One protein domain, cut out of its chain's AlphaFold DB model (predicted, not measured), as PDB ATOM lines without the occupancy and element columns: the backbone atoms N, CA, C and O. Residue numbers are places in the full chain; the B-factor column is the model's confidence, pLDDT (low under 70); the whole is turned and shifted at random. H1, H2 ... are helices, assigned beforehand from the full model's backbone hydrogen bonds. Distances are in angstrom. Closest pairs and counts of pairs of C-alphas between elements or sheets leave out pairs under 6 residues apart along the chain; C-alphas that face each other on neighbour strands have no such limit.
ATOM      1  N   GLU A   4     184.579 206.412 249.744       53.50
ATOM      2  CA  GLU A   4     184.633 206.042 251.162       53.50
ATOM      3  C   GLU A   4     184.863 204.542 251.376       53.50
ATOM      4  O   GLU A   4     185.670 204.183 252.233       53.50
ATOM      5  N   ASP A   5     184.237 203.679 250.568       53.69
ATOM      6  CA  ASP A   5     184.434 202.224 250.644       53.69
ATOM      7  C   ASP A   5     185.892 201.840 250.354       53.69
ATOM      8  O   ASP A   5     186.487 201.073 251.107       53.69
ATOM      9  N   ASN A   6     186.509 202.470 249.348       60.38
ATOM     10  CA  ASN A   6     187.910 202.227 248.984       60.38
ATOM     11  C   ASN A   6     188.909 202.615 250.097       60.38
ATOM     12  O   ASN A   6     190.024 202.096 250.132       60.38
ATOM     13  N   PHE A   7     188.571 203.568 250.972       67.81
ATOM     14  CA  PHE A   7     189.441 203.970 252.085       67.81
ATOM     15  C   PHE A   7     189.334 202.999 253.262       67.81
ATOM     16  O   PHE A   7     190.349 202.658 253.861       67.81
ATOM     17  N   LEU A   8     188.118 202.543 253.576       69.38
ATOM     18  CA  LEU A   8     187.895 201.578 254.651       69.38
ATOM     19  C   LEU A   8     188.634 200.264 254.385       69.38
ATOM     20  O   LEU A   8     189.186 199.708 255.325       69.38
ATOM     21  N   GLU A   9     188.748 199.829 253.128       73.00
ATOM     22  CA  GLU A   9     189.547 198.651 252.750       73.00
ATOM     23  C   GLU A   9     191.009 198.720 253.207       73.00
ATOM     24  O   GLU A   9     191.560 197.710 253.626       73.00
ATOM     25  N   ALA A  10     191.635 199.902 253.194       74.50
ATOM     26  CA  ALA A  10     193.022 200.061 253.643       74.50
ATOM     27  C   ALA A  10     193.183 199.915 255.171       74.50
ATOM     28  O   ALA A  10     194.301 199.785 255.668       74.50
ATOM     29  N   LEU A  11     192.076 199.943 255.920       81.12
ATOM     30  CA  LEU A  11     192.042 199.779 257.375       81.12
ATOM     31  C   LEU A  11     191.781 198.329 257.807       81.12
ATOM     32  O   LEU A  11     191.605 198.090 259.003       81.12
ATOM     33  N   TYR A  12     191.767 197.376 256.870       86.56
ATOM     34  CA  TYR A  12     191.568 195.956 257.150       86.56
ATOM     35  C   TYR A  12     192.512 195.062 256.330       86.56
ATOM     36  O   TYR A  12     192.974 195.458 255.258       86.56
ATOM     37  N   PRO A  13     192.803 193.838 256.810       88.75
ATOM     38  CA  PRO A  13     193.463 192.814 256.013       88.75
ATOM     39  C   PRO A  13     192.777 192.576 254.667       88.75
ATOM     40  O   PRO A  13     191.549 192.582 254.567       88.75
ATOM     41  N   LYS A  14     193.583 192.281 253.641       86.94
ATOM     42  CA  LYS A  14     193.066 191.815 252.351       86.94
ATOM     43  C   LYS A  14     192.306 190.501 252.534       86.94
ATOM     44  O   LYS A  14     192.667 189.681 253.380       86.94
ATOM     45  N   SER A  15     191.261 190.307 251.732       86.31
ATOM     46  CA  SER A  15     190.484 189.069 251.735       86.31
ATOM     47  C   SER A  15     191.333 187.864 251.314       86.31
ATOM     48  O   SER A  15     192.332 187.989 250.607       86.31
ATOM     49  N   MET A  16     190.931 186.687 251.783       89.38
ATOM     50  CA  MET A  16     191.634 185.419 251.640       89.38
ATOM     51  C   MET A  16     190.616 184.288 251.448       89.38
ATOM     52  O   MET A  16     189.474 184.378 251.908       89.38
ATOM     53  N   ALA A  17     191.010 183.197 250.786       88.69
ATOM     54  CA  ALA A  17     190.128 182.051 250.611       88.69
ATOM     55  C   ALA A  17     189.796 181.378 251.960       88.69
ATOM     56  O   ALA A  17     190.664 181.184 252.813       88.69
ATOM     57  N   LYS A  18     188.544 180.922 252.142       85.31
ATOM     58  CA  LYS A  18     188.099 180.254 253.387       85.31
ATOM     59  C   LYS A  18     188.975 179.049 253.765       85.31
ATOM     60  O   LYS A  18     189.213 178.817 254.946       85.31
ATOM     61  N   LYS A  19     189.476 178.294 252.778       88.25
ATOM     62  CA  LYS A  19     190.367 177.140 253.000       88.25
ATOM     63  C   LYS A  19     191.721 177.556 253.587       88.25
ATOM     64  O   LYS A  19     192.202 176.902 254.508       88.25
ATOM     65  N   GLU A  20     192.302 178.645 253.087       87.81
ATOM     66  CA  GLU A  20     193.569 179.204 253.582       87.81
ATOM     67  C   GLU A  20     193.403 179.756 255.001       87.81
ATOM     68  O   GLU A  20     194.199 179.450 255.886       87.81
ATOM     69  N   PHE A  21     192.300 180.464 255.265       88.56
ATOM     70  CA  PHE A  21     191.949 180.924 256.609       88.56
ATOM     71  C   PHE A  21     191.869 179.774 257.629       88.56
ATOM     72  O   PHE A  21     192.450 179.858 258.711       88.56
ATOM     73  N   GLN A  22     191.186 178.675 257.288       87.62
ATOM     74  CA  GLN A  22     191.079 177.508 258.172       87.62
ATOM     75  C   GLN A  22     192.444 176.856 258.442       87.62
ATOM     76  O   GLN A  22     192.696 176.402 259.560       87.62
ATOM     77  N   ALA A  23     193.341 176.840 257.449       87.69
ATOM     78  CA  ALA A  23     194.710 176.366 257.635       87.69
ATOM     79  C   ALA A  23     195.478 177.256 258.627       87.69
ATOM     80  O   ALA A  23     196.049 176.739 259.587       87.69
ATOM     81  N   HIS A  24     195.407 178.581 258.468       88.31
ATOM     82  CA  HIS A  24     196.039 179.530 259.387       88.31
ATOM     83  C   HIS A  24     195.505 179.426 260.820       88.31
ATOM     84  O   HIS A  24     196.301 179.451 261.758       88.31
ATOM     85  N   LEU A  25     194.190 179.265 261.012       86.00
ATOM     86  CA  LEU A  25     193.613 179.051 262.345       86.00
ATOM     87  C   LEU A  25     194.125 177.764 262.994       86.00
ATOM     88  O   LEU A  25     194.418 177.758 264.189       86.00
ATOM     89  N   LYS A  26     194.236 176.675 262.225       86.62
ATOM     90  CA  LYS A  26     194.767 175.406 262.732       86.62
ATOM     91  C   LYS A  26     196.227 175.552 263.163       86.62
ATOM     92  O   LYS A  26     196.580 175.094 264.245       86.62
ATOM     93  N   GLU A  27     197.047 176.220 262.355       85.50
ATOM     94  CA  GLU A  27     198.454 176.485 262.675       85.50
ATOM     95  C   GLU A  27     198.611 177.365 263.915       85.50
ATOM     96  O   GLU A  27     199.388 177.027 264.803       85.50
ATOM     97  N   LEU A  28     197.832 178.448 264.017       84.62
ATOM     98  CA  LEU A  28     197.870 179.325 265.183       84.62
ATOM     99  C   LEU A  28     197.430 178.586 266.450       84.62
ATOM    100  O   LEU A  28     198.038 178.755 267.504       84.62
ATOM    101  N   LYS A  29     196.400 177.738 266.348       85.25
ATOM    102  CA  LYS A  29     195.950 176.891 267.454       85.25
ATOM    103  C   LYS A  29     197.048 175.918 267.894       85.25
ATOM    104  O   LYS A  29     197.284 175.782 269.089       85.25
ATOM    105  N   GLU A  30     197.722 175.246 266.959       83.19
ATOM    106  CA  GLU A  30     198.849 174.354 267.278       83.19
ATOM    107  C   GLU A  30     200.014 175.116 267.930       83.19
ATOM    108  O   GLU A  30     200.602 174.619 268.891       83.19
ATOM    109  N   PHE A  31     200.307 176.330 267.459       82.25
ATOM    110  CA  PHE A  31     201.342 177.189 268.026       82.25
ATOM    111  C   PHE A  31     201.010 177.637 269.456       82.25
ATOM    112  O   PHE A  31     201.805 177.405 270.361       82.25
ATOM    113  N   LEU A  32     199.823 178.204 269.688       78.50
ATOM    114  CA  LEU A  32     199.435 178.744 270.998       78.50
ATOM    115  C   LEU A  32     199.227 177.665 272.072       78.50
ATOM    116  O   LEU A  32     199.381 177.956 273.257       78.50
ATOM    117  N   LEU A  33     198.866 176.435 271.684       77.12
ATOM    118  CA  LEU A  33     198.628 175.339 272.633       77.12
ATOM    119  C   LEU A  33     199.866 174.477 272.882       77.12
ATOM    120  O   LEU A  33     200.094 174.062 274.015       77.12
ATOM    121  N   ASN A  34     200.656 174.209 271.839       75.56
ATOM    122  CA  ASN A  34     201.733 173.217 271.886       75.56
ATOM    123  C   ASN A  34     203.123 173.812 271.605       75.56
ATOM    124  O   ASN A  34     204.076 173.050 271.454       75.56
ATOM    125  N   ASN A  35     203.250 175.140 271.474       70.25
ATOM    126  CA  ASN A  35     204.482 175.834 271.060       70.25
ATOM    127  C   ASN A  35     205.088 175.280 269.754       70.25
ATOM    128  O   ASN A  35     206.300 175.314 269.544       70.25
ATOM    129  N   LYS A  36     204.249 174.743 268.860       66.62
ATOM    130  CA  LYS A  36     204.693 174.142 267.600       66.62
ATOM    131  C   LYS A  36     204.731 175.189 266.489       66.62
ATOM    132  O   LYS A  36     203.712 175.802 266.182       66.62
ATOM    133  N   LEU A  37     205.896 175.371 265.869       64.81
ATOM    134  CA  LEU A  37     206.099 176.368 264.813       64.81
ATOM    135  C   LEU A  37     205.216 176.094 263.569       64.81
ATOM    136  O   LEU A  37     205.159 174.946 263.109       64.81
ATOM    137  N   PRO A  38     204.561 177.122 262.987       63.31
ATOM    138  CA  PRO A  38     203.772 176.983 261.760       63.31
ATOM    139  C   PRO A  38     204.608 176.516 260.556       63.31
ATOM    140  O   PRO A  38     205.686 177.046 260.287       63.31
ATOM    141  N   LYS A  39     204.088 175.561 259.772       60.56
ATOM    142  CA  LYS A  39     204.805 174.953 258.629       60.56
ATOM    143  C   LYS A  39     205.024 175.900 257.446       60.56
ATOM    144  O   LYS A  39     205.916 175.644 256.640       60.56
ATOM    145  N   ASN A  40     204.215 176.954 257.330       55.84
ATOM    146  CA  ASN A  40     204.248 177.900 256.208       55.84
ATOM    147  C   ASN A  40     205.202 179.079 256.447       55.84
ATOM    148  O   ASN A  40     205.461 179.855 255.532       55.84
ATOM    149  N   ILE A  41     205.786 179.181 257.646       56.53
ATOM    150  CA  ILE A  41     206.884 180.106 257.949       56.53
ATOM    151  C   ILE A  41     208.199 179.382 257.607       56.53
ATOM    152  O   ILE A  41     209.017 179.063 258.464       56.53
ATOM    153  N   LYS A  42     208.379 179.022 256.329       40.59
ATOM    154  CA  LYS A  42     209.636 178.455 255.817       40.59
ATOM    155  C   LYS A  42     210.543 179.592 255.354       40.59
ATOM    156  O   LYS A  42     210.184 180.310 254.428       40.59
ATOM    157  N   GLY A  43     211.717 179.719 255.975       46.00
ATOM    158  CA  GLY A  43     212.801 180.579 255.477       46.00
ATOM    159  C   GLY A  43     213.505 181.474 256.497       46.00
ATOM    160  O   GLY A  43     214.434 182.167 256.107       46.00
ATOM    161  N   ILE A  44     213.109 181.486 257.775       43.38
ATOM    162  CA  ILE A  44     213.739 182.352 258.789       43.38
ATOM    163  C   ILE A  44     213.863 181.559 260.095       43.38
ATOM    164  O   ILE A  44     212.898 181.401 260.835       43.38
ATOM    165  N   SER A  45     215.043 181.003 260.362       36.31
ATOM    166  CA  SER A  45     215.309 180.022 261.426       36.31
ATOM    167  C   SER A  45     215.353 180.574 262.861       36.31
ATOM    168  O   SER A  45     215.721 179.830 263.758       36.31
ATOM    169  N   ASN A  46     214.959 181.829 263.110       43.56
ATOM    170  CA  ASN A  46     215.157 182.505 264.403       43.56
ATOM    171  C   ASN A  46     213.986 183.420 264.823       43.56
ATOM    172  O   ASN A  46     214.227 184.457 265.435       43.56
ATOM    173  N   MET A  47     212.730 183.091 264.487       50.41
ATOM    174  CA  MET A  47     211.603 183.907 264.964       50.41
ATOM    175  C   MET A  47     211.222 183.594 266.416       50.41
ATOM    176  O   MET A  47     211.028 182.431 266.771       50.41
ATOM    177  N   ASN A  48     211.080 184.628 267.248       55.97
ATOM    178  CA  ASN A  48     210.556 184.491 268.607       55.97
ATOM    179  C   ASN A  48     209.013 184.362 268.606       55.97
ATOM    180  O   ASN A  48     208.342 184.597 267.599       55.97
ATOM    181  N   ASN A  49     208.425 183.987 269.748       57.97
ATOM    182  CA  ASN A  49     206.976 183.770 269.853       57.97
ATOM    183  C   ASN A  49     206.133 185.018 269.514       57.97
ATOM    184  O   ASN A  49     205.017 184.889 269.009       57.97
ATOM    185  N   GLU A  50     206.656 186.221 269.762       63.41
ATOM    186  CA  GLU A  50     205.976 187.480 269.438       63.41
ATOM    187  C   GLU A  50     205.962 187.746 267.921       63.41
ATOM    188  O   GLU A  50     204.945 188.188 267.386       63.41
ATOM    189  N   GLU A  51     207.029 187.401 267.197       64.69
ATOM    190  CA  GLU A  51     207.125 187.553 265.737       64.69
ATOM    191  C   GLU A  51     206.154 186.631 264.986       64.69
ATOM    192  O   GLU A  51     205.551 187.035 263.986       64.69
ATOM    193  N   ILE A  52     205.929 185.420 265.503       69.56
ATOM    194  CA  ILE A  52     204.915 184.501 264.968       69.56
ATOM    195  C   ILE A  52     203.521 185.089 265.169       69.56
ATOM    196  O   ILE A  52     202.702 185.072 264.254       69.56
ATOM    197  N   PHE A  53     203.250 185.664 266.340       75.62
ATOM    198  CA  PHE A  53     201.966 186.301 266.611       75.62
ATOM    199  C   PHE A  53     201.736 187.547 265.738       75.62
ATOM    200  O   PHE A  53     200.620 187.777 265.267       75.62
ATOM    201  N   GLU A  54     202.786 188.324 265.443       79.25
ATOM    202  CA  GLU A  54     202.719 189.450 264.502       79.25
ATOM    203  C   GLU A  54     202.315 189.030 263.082       79.25
ATOM    204  O   GLU A  54     201.609 189.785 262.409       79.25
ATOM    205  N   HIS A  55     202.678 187.827 262.619       83.19
ATOM    206  CA  HIS A  55     202.258 187.319 261.305       83.19
ATOM    207  C   HIS A  55     200.726 187.302 261.150       83.19
ATOM    208  O   HIS A  55     200.186 187.730 260.128       83.19
ATOM    209  N   TYR A  56     200.008 186.909 262.204       87.88
ATOM    210  CA  TYR A  56     198.542 186.870 262.224       87.88
ATOM    211  C   TYR A  56     197.886 188.253 262.366       87.88
ATOM    212  O   TYR A  56     196.664 188.373 262.270       87.88
ATOM    213  N   GLY A  57     198.684 189.317 262.509       88.69
ATOM    214  CA  GLY A  57     198.243 190.709 262.404       88.69
ATOM    215  C   GLY A  57     197.842 191.144 260.993       88.69
ATOM    216  O   GLY A  57     197.294 192.240 260.838       88.69
ATOM    217  N   TYR A  58     198.096 190.308 259.981       88.44
ATOM    218  CA  TYR A  58     197.839 190.592 258.563       88.44
ATOM    219  C   TYR A  58     196.860 189.614 257.910       88.44
ATOM    220  O   TYR A  58     196.547 189.769 256.733       88.44
ATOM    221  N   ILE A  59     196.375 188.622 258.660       91.31
ATOM    222  CA  ILE A  59     195.460 187.595 258.163       91.31
ATOM    223  C   ILE A  59     194.040 187.950 258.626       91.31
ATOM    224  O   ILE A  59     193.867 188.199 259.823       91.31
ATOM    225  N   PRO A  60     193.028 187.992 257.735       92.75
ATOM    226  CA  PRO A  60     191.648 188.293 258.118       92.75
ATOM    227  C   PRO A  60     191.042 187.187 258.993       92.75
ATOM    228  O   PRO A  60     191.293 186.000 258.787       92.75
ATOM    229  N   TYR A  61     190.192 187.576 259.940       92.44
ATOM    230  CA  TYR A  61     189.349 186.684 260.724       92.44
ATOM    231  C   TYR A  61     187.919 186.687 260.192       92.44
ATOM    232  O   TYR A  61     187.226 187.706 260.236       92.44
ATOM    233  N   TYR A  62     187.458 185.526 259.729       90.50
ATOM    234  CA  TYR A  62     186.080 185.349 259.290       90.50
ATOM    235  C   TYR A  62     185.201 184.839 260.431       90.50
ATOM    236  O   TYR A  62     185.398 183.736 260.946       90.50
ATOM    237  N   PHE A  63     184.201 185.642 260.795       86.50
ATOM    238  CA  PHE A  63     183.109 185.216 261.665       86.50
ATOM    239  C   PHE A  63     182.218 184.184 260.950       86.50
ATOM    240  O   PHE A  63     182.300 184.003 259.736       86.50
ATOM    241  N   LYS A  64     181.348 183.496 261.706       82.88
ATOM    242  CA  LYS A  64     180.378 182.544 261.126       82.88
ATOM    243  C   LYS A  64     179.438 183.215 260.122       82.88
ATOM    244  O   LYS A  64     179.115 182.619 259.101       82.88
ATOM    245  N   SER A  65     179.018 184.435 260.433       81.81
ATOM    246  CA  SER A  65     178.213 185.283 259.558       81.81
ATOM    247  C   SER A  65     179.114 186.255 258.803       81.81
ATOM    248  O   SER A  65     180.159 186.665 259.315       81.81
ATOM    249  N   GLU A  66     178.723 186.614 257.582       81.19
ATOM    250  CA  GLU A  66     179.529 187.497 256.744       81.19
ATOM    251  C   GLU A  66     179.611 188.915 257.322       81.19
ATOM    252  O   GLU A  66     178.648 189.465 257.860       81.19
ATOM    253  N   VAL A  67     180.803 189.495 257.211       82.31
ATOM    254  CA  VAL A  67     181.100 190.873 257.596       82.31
ATOM    255  C   VAL A  67     181.649 191.598 256.377       82.31
ATOM    256  O   VAL A  67     182.414 191.018 255.605       82.31
ATOM    257  N   LYS A  68     181.292 192.876 256.209       79.88
ATOM    258  CA  LYS A  68     181.766 193.676 255.067       79.88
ATOM    259  C   LYS A  68     183.290 193.835 255.074       79.88
ATOM    260  O   LYS A  68     183.919 193.766 254.024       79.88
ATOM    261  N   PHE A  69     183.876 194.024 256.256       84.75
ATOM    262  CA  PHE A  69     185.319 194.145 256.446       84.75
ATOM    263  C   PHE A  69     185.774 193.276 257.619       84.75
ATOM    264  O   PHE A  69     185.339 193.474 258.754       84.75
ATOM    265  N   ALA A  70     186.637 192.302 257.341       90.94
ATOM    266  CA  ALA A  70     187.109 191.344 258.333       90.94
ATOM    267  C   ALA A  70     188.326 191.904 259.100       90.94
ATOM    268  O   ALA A  70     189.338 192.195 258.463       90.94
ATOM    269  N   PRO A  71     188.278 192.052 260.440       93.62
ATOM    270  CA  PRO A  71     189.450 192.404 261.257       93.62
ATOM    271  C   PRO A  71     190.529 191.314 261.203       93.62
ATOM    272  O   PRO A  71     190.263 190.202 260.752       93.62
ATOM    273  N   SER A  72     191.750 191.600 261.669       94.75
ATOM    274  CA  SER A  72     192.804 190.574 261.690       94.75
ATOM    275  C   SER A  72     192.595 189.537 262.798       94.75
ATOM    276  O   SER A  72     192.026 189.849 263.845       94.75
ATOM    277  N   ILE A  73     193.106 188.316 262.599       93.25
ATOM    278  CA  ILE A  73     193.073 187.242 263.608       93.25
ATOM    279  C   ILE A  73     193.669 187.721 264.932       93.25
ATOM    280  O   ILE A  73     193.056 187.524 265.980       93.25
ATOM    281  N   LYS A  74     194.822 188.397 264.882       92.56
ATOM    282  CA  LYS A  74     195.475 188.963 266.067       92.56
ATOM    283  C   LYS A  74     194.577 189.948 266.814       92.56
ATOM    284  O   LYS A  74     194.462 189.856 268.031       92.56
ATOM    285  N   ASP A  75     193.943 190.882 266.107       94.44
ATOM    286  CA  ASP A  75     193.152 191.929 266.765       94.44
ATOM    287  C   ASP A  75     191.877 191.349 267.395       94.44
ATOM    288  O   ASP A  75     191.520 191.728 268.511       94.44
ATOM    289  N   VAL A  76     191.217 190.390 266.729       94.88
ATOM    290  CA  VAL A  76     190.045 189.698 267.297       94.88
ATOM    291  C   VAL A  76     190.432 188.864 268.510       94.88
ATOM    292  O   VAL A  76     189.743 188.930 269.523       94.88
ATOM    293  N   LEU A  77     191.528 188.106 268.438       93.31
ATOM    294  CA  LEU A  77     191.997 187.283 269.550       93.31
ATOM    295  C   LEU A  77     192.406 188.132 270.761       93.31
ATOM    296  O   LEU A  77     192.017 187.813 271.884       93.31
ATOM    297  N   ASN A  78     193.123 189.238 270.540       93.31
ATOM    298  CA  ASN A  78     193.485 190.175 271.604       93.31
ATOM    299  C   ASN A  78     192.238 190.756 272.276       93.31
ATOM    300  O   ASN A  78     192.140 190.748 273.499       93.31
ATOM    301  N   MET A  79     191.256 191.203 271.487       95.31
ATOM    302  CA  MET A  79     190.008 191.754 272.022       95.31
ATOM    303  C   MET A  79     189.161 190.710 272.741       95.31
ATOM    304  O   MET A  79     188.603 190.996 273.794       95.31
ATOM    305  N   TYR A  80     189.086 189.493 272.206       95.56
ATOM    306  CA  TYR A  80     188.410 188.383 272.863       95.56
ATOM    307  C   TYR A  80     189.035 188.097 274.230       95.56
ATOM    308  O   TYR A  80     188.328 188.020 275.232       95.56
ATOM    309  N   THR A  81     190.366 188.017 274.277       94.19
ATOM    310  CA  THR A  81     191.125 187.762 275.506       94.19
ATOM    311  C   THR A  81     190.951 188.883 276.519       94.19
ATOM    312  O   THR A  81     190.699 188.618 277.690       94.19
ATOM    313  N   LEU A  82     190.993 190.135 276.061       95.00
ATOM    314  CA  LEU A  82     190.748 191.305 276.891       95.00
ATOM    315  C   LEU A  82     189.337 191.315 277.486       95.00
ATOM    316  O   LEU A  82     189.184 191.577 278.672       95.00
ATOM    317  N   ILE A  83     188.303 191.013 276.697       95.12
ATOM    318  CA  ILE A  83     186.925 190.979 277.203       95.12
ATOM    319  C   ILE A  83     186.752 189.848 278.222       95.12
ATOM    320  O   ILE A  83     186.185 190.086 279.284       95.12
ATOM    321  N   GLN A  84     187.274 188.646 277.948       94.50
ATOM    322  CA  GLN A  84     187.246 187.544 278.921       94.50
ATOM    323  C   GLN A  84     187.994 187.912 280.211       94.50
ATOM    324  O   GLN A  84     187.526 187.587 281.297       94.50
ATOM    325  N   TYR A  85     189.109 188.639 280.103       93.38
ATOM    326  CA  TYR A  85     189.851 189.134 281.262       93.38
ATOM    327  C   TYR A  85     189.016 190.124 282.069       93.38
ATOM    328  O   TYR A  85     188.875 189.954 283.271       93.38
ATOM    329  N   LEU A  86     188.390 191.104 281.417       92.38
ATOM    330  CA  LEU A  86     187.530 192.080 282.092       92.38
ATOM    331  C   LEU A  86     186.334 191.421 282.798       92.38
ATOM    332  O   LEU A  86     185.954 191.878 283.869       92.38
ATOM    333  N   ILE A  87     185.762 190.356 282.225       89.50
ATOM    334  CA  ILE A  87     184.668 189.589 282.844       89.50
ATOM    335  C   ILE A  87     185.164 188.833 284.083       89.50
ATOM    336  O   ILE A  87     184.571 188.957 285.148       89.50
ATOM    337  N   ASN A  88     186.259 188.079 283.964       85.56
ATOM    338  CA  ASN A  88     186.742 187.211 285.043       85.56
ATOM    339  C   ASN A  88     187.454 187.987 286.163       85.56
ATOM    340  O   ASN A  88     187.402 187.586 287.325       85.56
ATOM    341  N   GLU A  89     188.096 189.114 285.844       78.44
ATOM    342  CA  GLU A  89     188.714 190.003 286.836       78.44
ATOM    343  C   GLU A  89     187.647 190.630 287.746       78.44
ATOM    344  O   GLU A  89     187.863 190.753 288.949       78.44
ATOM    345  N   LEU A  90     186.464 190.970 287.209       67.44
ATOM    346  CA  LEU A  90     185.327 191.438 288.017       67.44
ATOM    347  C   LEU A  90     184.859 190.378 289.027       67.44
ATOM    348  O   LEU A  90     184.385 190.736 290.104       67.44
ATOM    349  N   ASN A  91     185.039 189.097 288.701       69.44
ATOM    350  CA  ASN A  91     184.669 187.970 289.553       69.44
ATOM    351  C   ASN A  91     185.814 187.499 290.477       69.44
ATOM    352  O   ASN A  91     185.604 186.594 291.280       69.44
ATOM    353  N   ASN A  92     187.010 188.107 290.405       73.25
ATOM    354  CA  ASN A  92     188.240 187.660 291.085       73.25
ATOM    355  C   ASN A  92     188.652 186.207 290.760       73.25
ATOM    356  O   ASN A  92     189.180 185.495 291.612       73.25
ATOM    357  N   GLU A  93     188.433 185.753 289.525       75.81
ATOM    358  CA  GLU A  93     188.641 184.349 289.125       75.81
ATOM    359  C   GLU A  93     190.036 184.068 288.530       75.81
ATOM    360  O   GLU A  93     190.327 182.952 288.096       75.81
ATOM    361  N   ILE A  94     190.931 185.062 288.492       77.69
ATOM    362  CA  ILE A  94     192.229 184.949 287.813       77.69
ATOM    363  C   ILE A  94     193.357 184.717 288.820       77.69
ATOM    364  O   ILE A  94     193.961 185.649 289.341       77.69
ATOM    365  N   ASN A  95     193.697 183.443 289.036       73.50
ATOM    366  CA  ASN A  95     194.816 183.047 289.902       73.50
ATOM    367  C   ASN A  95     196.158 182.956 289.154       73.50
ATOM    368  O   ASN A  95     197.215 183.217 289.725       73.50
ATOM    369  N   ASN A  96     196.138 182.574 287.871       84.75
ATOM    370  CA  ASN A  96     197.335 182.437 287.041       84.75
ATOM    371  C   ASN A  96     197.057 182.897 285.600       84.75
ATOM    372  O   ASN A  96     196.233 182.310 284.897       84.75
ATOM    373  N   LYS A  97     197.780 183.930 285.148       84.88
ATOM    374  CA  LYS A  97     197.583 184.564 283.832       84.88
ATOM    375  C   LYS A  97     197.913 183.642 282.655       84.88
ATOM    376  O   LYS A  97     197.265 183.732 281.616       84.88
ATOM    377  N   GLU A  98     198.900 182.755 282.791       81.94
ATOM    378  CA  GLU A  98     199.270 181.822 281.719       81.94
ATOM    379  C   GLU A  98     198.209 180.741 281.519       81.94
ATOM    380  O   GLU A  98     197.847 180.432 280.383       81.94
ATOM    381  N   VAL A  99     197.691 180.190 282.622       85.19
ATOM    382  CA  VAL A  99     196.603 179.201 282.590       85.19
ATOM    383  C   VAL A  99     195.344 179.838 282.003       85.19
ATOM    384  O   VAL A  99     194.794 179.313 281.037       85.19
ATOM    385  N   PHE A 100     194.980 181.028 282.490       88.94
ATOM    386  CA  PHE A 100     193.859 181.809 281.969       88.94
ATOM    387  C   PHE A 100     193.963 182.033 280.449       88.94
ATOM    388  O   PHE A 100     193.022 181.735 279.714       88.94
ATOM    389  N   ARG A 101     195.119 182.491 279.942       87.06
ATOM    390  CA  ARG A 101     195.314 182.689 278.493       87.06
ATOM    391  C   ARG A 101     195.115 181.395 277.706       87.06
ATOM    392  O   ARG A 101     194.437 181.414 276.681       87.06
ATOM    393  N   LYS A 102     195.657 180.265 278.177       84.94
ATOM    394  CA  LYS A 102     195.488 178.963 277.505       84.94
ATOM    395  C   LYS A 102     194.018 178.547 277.418       84.94
ATOM    396  O   LYS A 102     193.574 178.127 276.350       84.94
ATOM    397  N   GLU A 103     193.258 178.697 278.498       88.44
ATOM    398  CA  GLU A 103     191.822 178.380 278.535       88.44
ATOM    399  C   GLU A 103     191.014 179.275 277.589       88.44
ATOM    400  O   GLU A 103     190.210 178.791 276.787       88.44
ATOM    401  N   VAL A 104     191.286 180.581 277.610       90.38
ATOM    402  CA  VAL A 104     190.662 181.553 276.707       90.38
ATOM    403  C   VAL A 104     190.975 181.236 275.247       90.38
ATOM    404  O   VAL A 104     190.078 181.292 274.405       90.38
ATOM    405  N   TYR A 105     192.210 180.848 274.921       89.25
ATOM    406  CA  TYR A 105     192.575 180.444 273.563       89.25
ATOM    407  C   TYR A 105     191.828 179.179 273.131       89.25
ATOM    408  O   TYR A 105     191.277 179.141 272.028       89.25
ATOM    409  N   LEU A 106     191.730 178.162 273.995       87.31
ATOM    410  CA  LEU A 106     190.934 176.961 273.716       87.31
ATOM    411  C   LEU A 106     189.472 177.310 273.410       87.31
ATOM    412  O   LEU A 106     188.913 176.806 272.430       87.31
ATOM    413  N   LYS A 107     188.883 178.220 274.193       90.50
ATOM    414  CA  LYS A 107     187.513 178.712 274.003       90.50
ATOM    415  C   LYS A 107     187.361 179.532 272.718       90.50
ATOM    416  O   LYS A 107     186.406 179.340 271.960       90.50
ATOM    417  N   PHE A 108     188.333 180.380 272.390       90.88
ATOM    418  CA  PHE A 108     188.342 181.152 271.147       90.88
ATOM    419  C   PHE A 108     188.301 180.245 269.909       90.88
ATOM    420  O   PHE A 108     187.482 180.456 269.010       90.88
ATOM    421  N   PHE A 109     189.122 179.190 269.886       87.38
ATOM    422  CA  PHE A 109     189.170 178.225 268.779       87.38
ATOM    423  C   PHE A 109     188.087 177.135 268.840       87.38
ATOM    424  O   PHE A 109     188.057 176.258 267.970       87.38
ATOM    425  N   SER A 110     187.211 177.146 269.848       86.62
ATOM    426  CA  SER A 110     186.072 176.230 269.903       86.62
ATOM    427  C   SER A 110     185.052 176.567 268.805       86.62
ATOM    428  O   SER A 110     184.940 177.711 268.347       86.62
ATOM    429  N   LYS A 111     184.277 175.561 268.379       79.00
ATOM    430  CA  LYS A 111     183.183 175.753 267.409       79.00
ATOM    431  C   LYS A 111     181.985 176.496 268.011       79.00
ATOM    432  O   LYS A 111     181.104 176.922 267.259       79.00
ATOM    433  N   GLU A 112     181.931 176.648 269.328       82.81
ATOM    434  CA  GLU A 112     180.828 177.292 270.033       82.81
ATOM    435  C   GLU A 112     180.877 178.812 269.856       82.81
ATOM    436  O   GLU A 112     181.949 179.427 269.807       82.81
ATOM    437  N   THR A 113     179.698 179.422 269.713       81.88
ATOM    438  CA  THR A 113     179.558 180.880 269.648       81.88
ATOM    439  C   THR A 113     179.122 181.395 271.014       81.88
ATOM    440  O   THR A 113     177.929 181.404 271.314       81.88
ATOM    441  N   ASP A 114     180.081 181.840 271.820       90.38
ATOM    442  CA  ASP A 114     179.802 182.536 273.079       90.38
ATOM    443  C   ASP A 114     179.403 184.008 272.859       90.38
ATOM    444  O   ASP A 114     179.495 184.550 271.750       90.38
ATOM    445  N   ASP A 115     178.971 184.667 273.932       90.38
ATOM    446  CA  ASP A 115     178.508 186.056 273.888       90.38
ATOM    447  C   ASP A 115     179.621 187.057 273.555       90.38
ATOM    448  O   ASP A 115     179.345 188.096 272.956       90.38
ATOM    449  N   THR A 116     180.889 186.729 273.825       92.69
ATOM    450  CA  THR A 116     182.022 187.569 273.408       92.69
ATOM    451  C   THR A 116     182.213 187.517 271.895       92.69
ATOM    452  O   THR A 116     182.343 188.563 271.264       92.69
ATOM    453  N   LYS A 117     182.143 186.335 271.267       91.25
ATOM    454  CA  LYS A 117     182.180 186.206 269.797       91.25
ATOM    455  C   LYS A 117     181.001 186.935 269.144       91.25
ATOM    456  O   LYS A 117     181.206 187.607 268.132       91.25
ATOM    457  N   LYS A 118     179.793 186.844 269.722       90.25
ATOM    458  CA  LYS A 118     178.609 187.590 269.243       90.25
ATOM    459  C   LYS A 118     178.825 189.102 269.335       90.25
ATOM    460  O   LYS A 118     178.586 189.803 268.356       90.25
ATOM    461  N   PHE A 119     179.321 189.592 270.469       91.38
ATOM    462  CA  PHE A 119     179.580 191.013 270.691       91.38
ATOM    463  C   PHE A 119     180.658 191.571 269.749       91.38
ATOM    464  O   PHE A 119     180.465 192.618 269.130       91.38
ATOM    465  N   LEU A 120     181.769 190.849 269.565       92.19
ATOM    466  CA  LEU A 120     182.821 191.248 268.624       92.19
ATOM    467  C   LEU A 120     182.276 191.318 267.191       92.19
ATOM    468  O   LEU A 120     182.510 192.311 266.504       92.19
ATOM    469  N   TYR A 121     181.490 190.326 266.765       90.25
ATOM    470  CA  TYR A 121     180.818 190.341 265.462       90.25
ATOM    471  C   TYR A 121     179.905 191.569 265.292       90.25
ATOM    472  O   TYR A 121     180.009 192.278 264.290       90.25
ATOM    473  N   GLN A 122     179.064 191.866 266.289       87.69
ATOM    474  CA  GLN A 122     178.180 193.039 266.282       87.69
ATOM    475  C   GLN A 122     178.973 194.346 266.152       87.69
ATOM    476  O   GLN A 122     178.648 195.186 265.312       87.69
ATOM    477  N   SER A 123     180.065 194.485 266.910       87.88
ATOM    478  CA  SER A 123     180.915 195.680 266.872       87.88
ATOM    479  C   SER A 123     181.586 195.908 265.509       87.88
ATOM    480  O   SER A 123     181.743 197.050 265.077       87.88
ATOM    481  N   VAL A 124     181.942 194.833 264.798       87.62
ATOM    482  CA  VAL A 124     182.534 194.903 263.452       87.62
ATOM    483  C   VAL A 124     181.488 195.297 262.413       87.62
ATOM    484  O   VAL A 124     181.770 196.128 261.549       87.62
ATOM    485  N   ASN A 125     180.277 194.743 262.510       83.88
ATOM    486  CA  ASN A 125     179.181 195.046 261.587       83.88
ATOM    487  C   ASN A 125     178.468 196.373 261.879       83.88
ATOM    488  O   ASN A 125     177.644 196.810 261.078       83.88
ATOM    489  N   GLY A 126     178.797 197.036 262.991       75.56
ATOM    490  CA  GLY A 126     178.119 198.258 263.419       75.56
ATOM    491  C   GLY A 126     176.668 198.015 263.838       75.56
ATOM    492  O   GLY A 126     175.869 198.953 263.838       75.56
TER     493      GLY A 126
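What this domain is: This is residues 4 to 126 of the 627 residues of the protein "GGDEF domain-containing protein" of Clostridium acetireducens DSM 10703 (UniProt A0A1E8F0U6). One long helix, H4, is the core of a loose-edged slab of helices: H5 and H6 cross it on different sides, and H3 makes a corner with its first end. H2 packs on H5 with its residues 29 to 33 alone, while H1 touches no helix and has its centre farthest from the mean of the C-alphas, at 21.0 A. The 123 printed residues have six named helices, H1 to H6 in order, and no named strand; the class is all helix. The whole is compact, with a radius of gyration of the C-alphas of 15.3 A and spans of 44 by 41 by 23 A.

How they stand to each other: H1, residues 5 to 11, touches no helix. H4, residues 73 to 90, is the hub. With residues 73 to 75 alone it touches H3, residues 49 to 58, at a steep tilt of 66 degrees; the closest C-alphas, of Gly 57 and Lys 74, are 4.9 A apart. With residues 77 to 84 alone it touches H5, residues 97 to 108, at a steep 60 degrees, closest C-alphas Thr 81 and Val 104 at 6.3 A. With residues 76 to 84 alone it touches H6, residues 115 to 125, at a steep 47 degrees, closest C-alphas Tyr 80 and Thr 116 at 6.5 A. Residues 29 to 33 alone of H2, residues 18 to 34, touch residues 102 to 106 of H5 at a shallow tilt of 25 degrees, opposite ways, closest C-alphas Leu 33 and Lys 102 at 6.8 A. H2 and H3 are near each other. In H2, H4, H5 and H6 every O i to N i+4 pair is within hydrogen-bond range; in H3 3 of 6 are, and in H1 1 of 3, beside 3 of 4 O i to N i+3 pairs.

Where its parts are: H1 begins at C-alpha 5, (184.434, 202.224, 250.644). H2 is 24.0 A long and H4 26.0 A. H6 ends at C-alpha 125, (179.181, 195.046, 261.587).

The domain as a whole: The C-alphas of Glu 4 and Asn 95, the two farthest apart, are 46.2 A apart. The printed part has no cut. The links H2 to H3 and H3 to H4 are long. The pLDDT is under 70 at residues 4 to 8, 36 to 52 and 90 to 91.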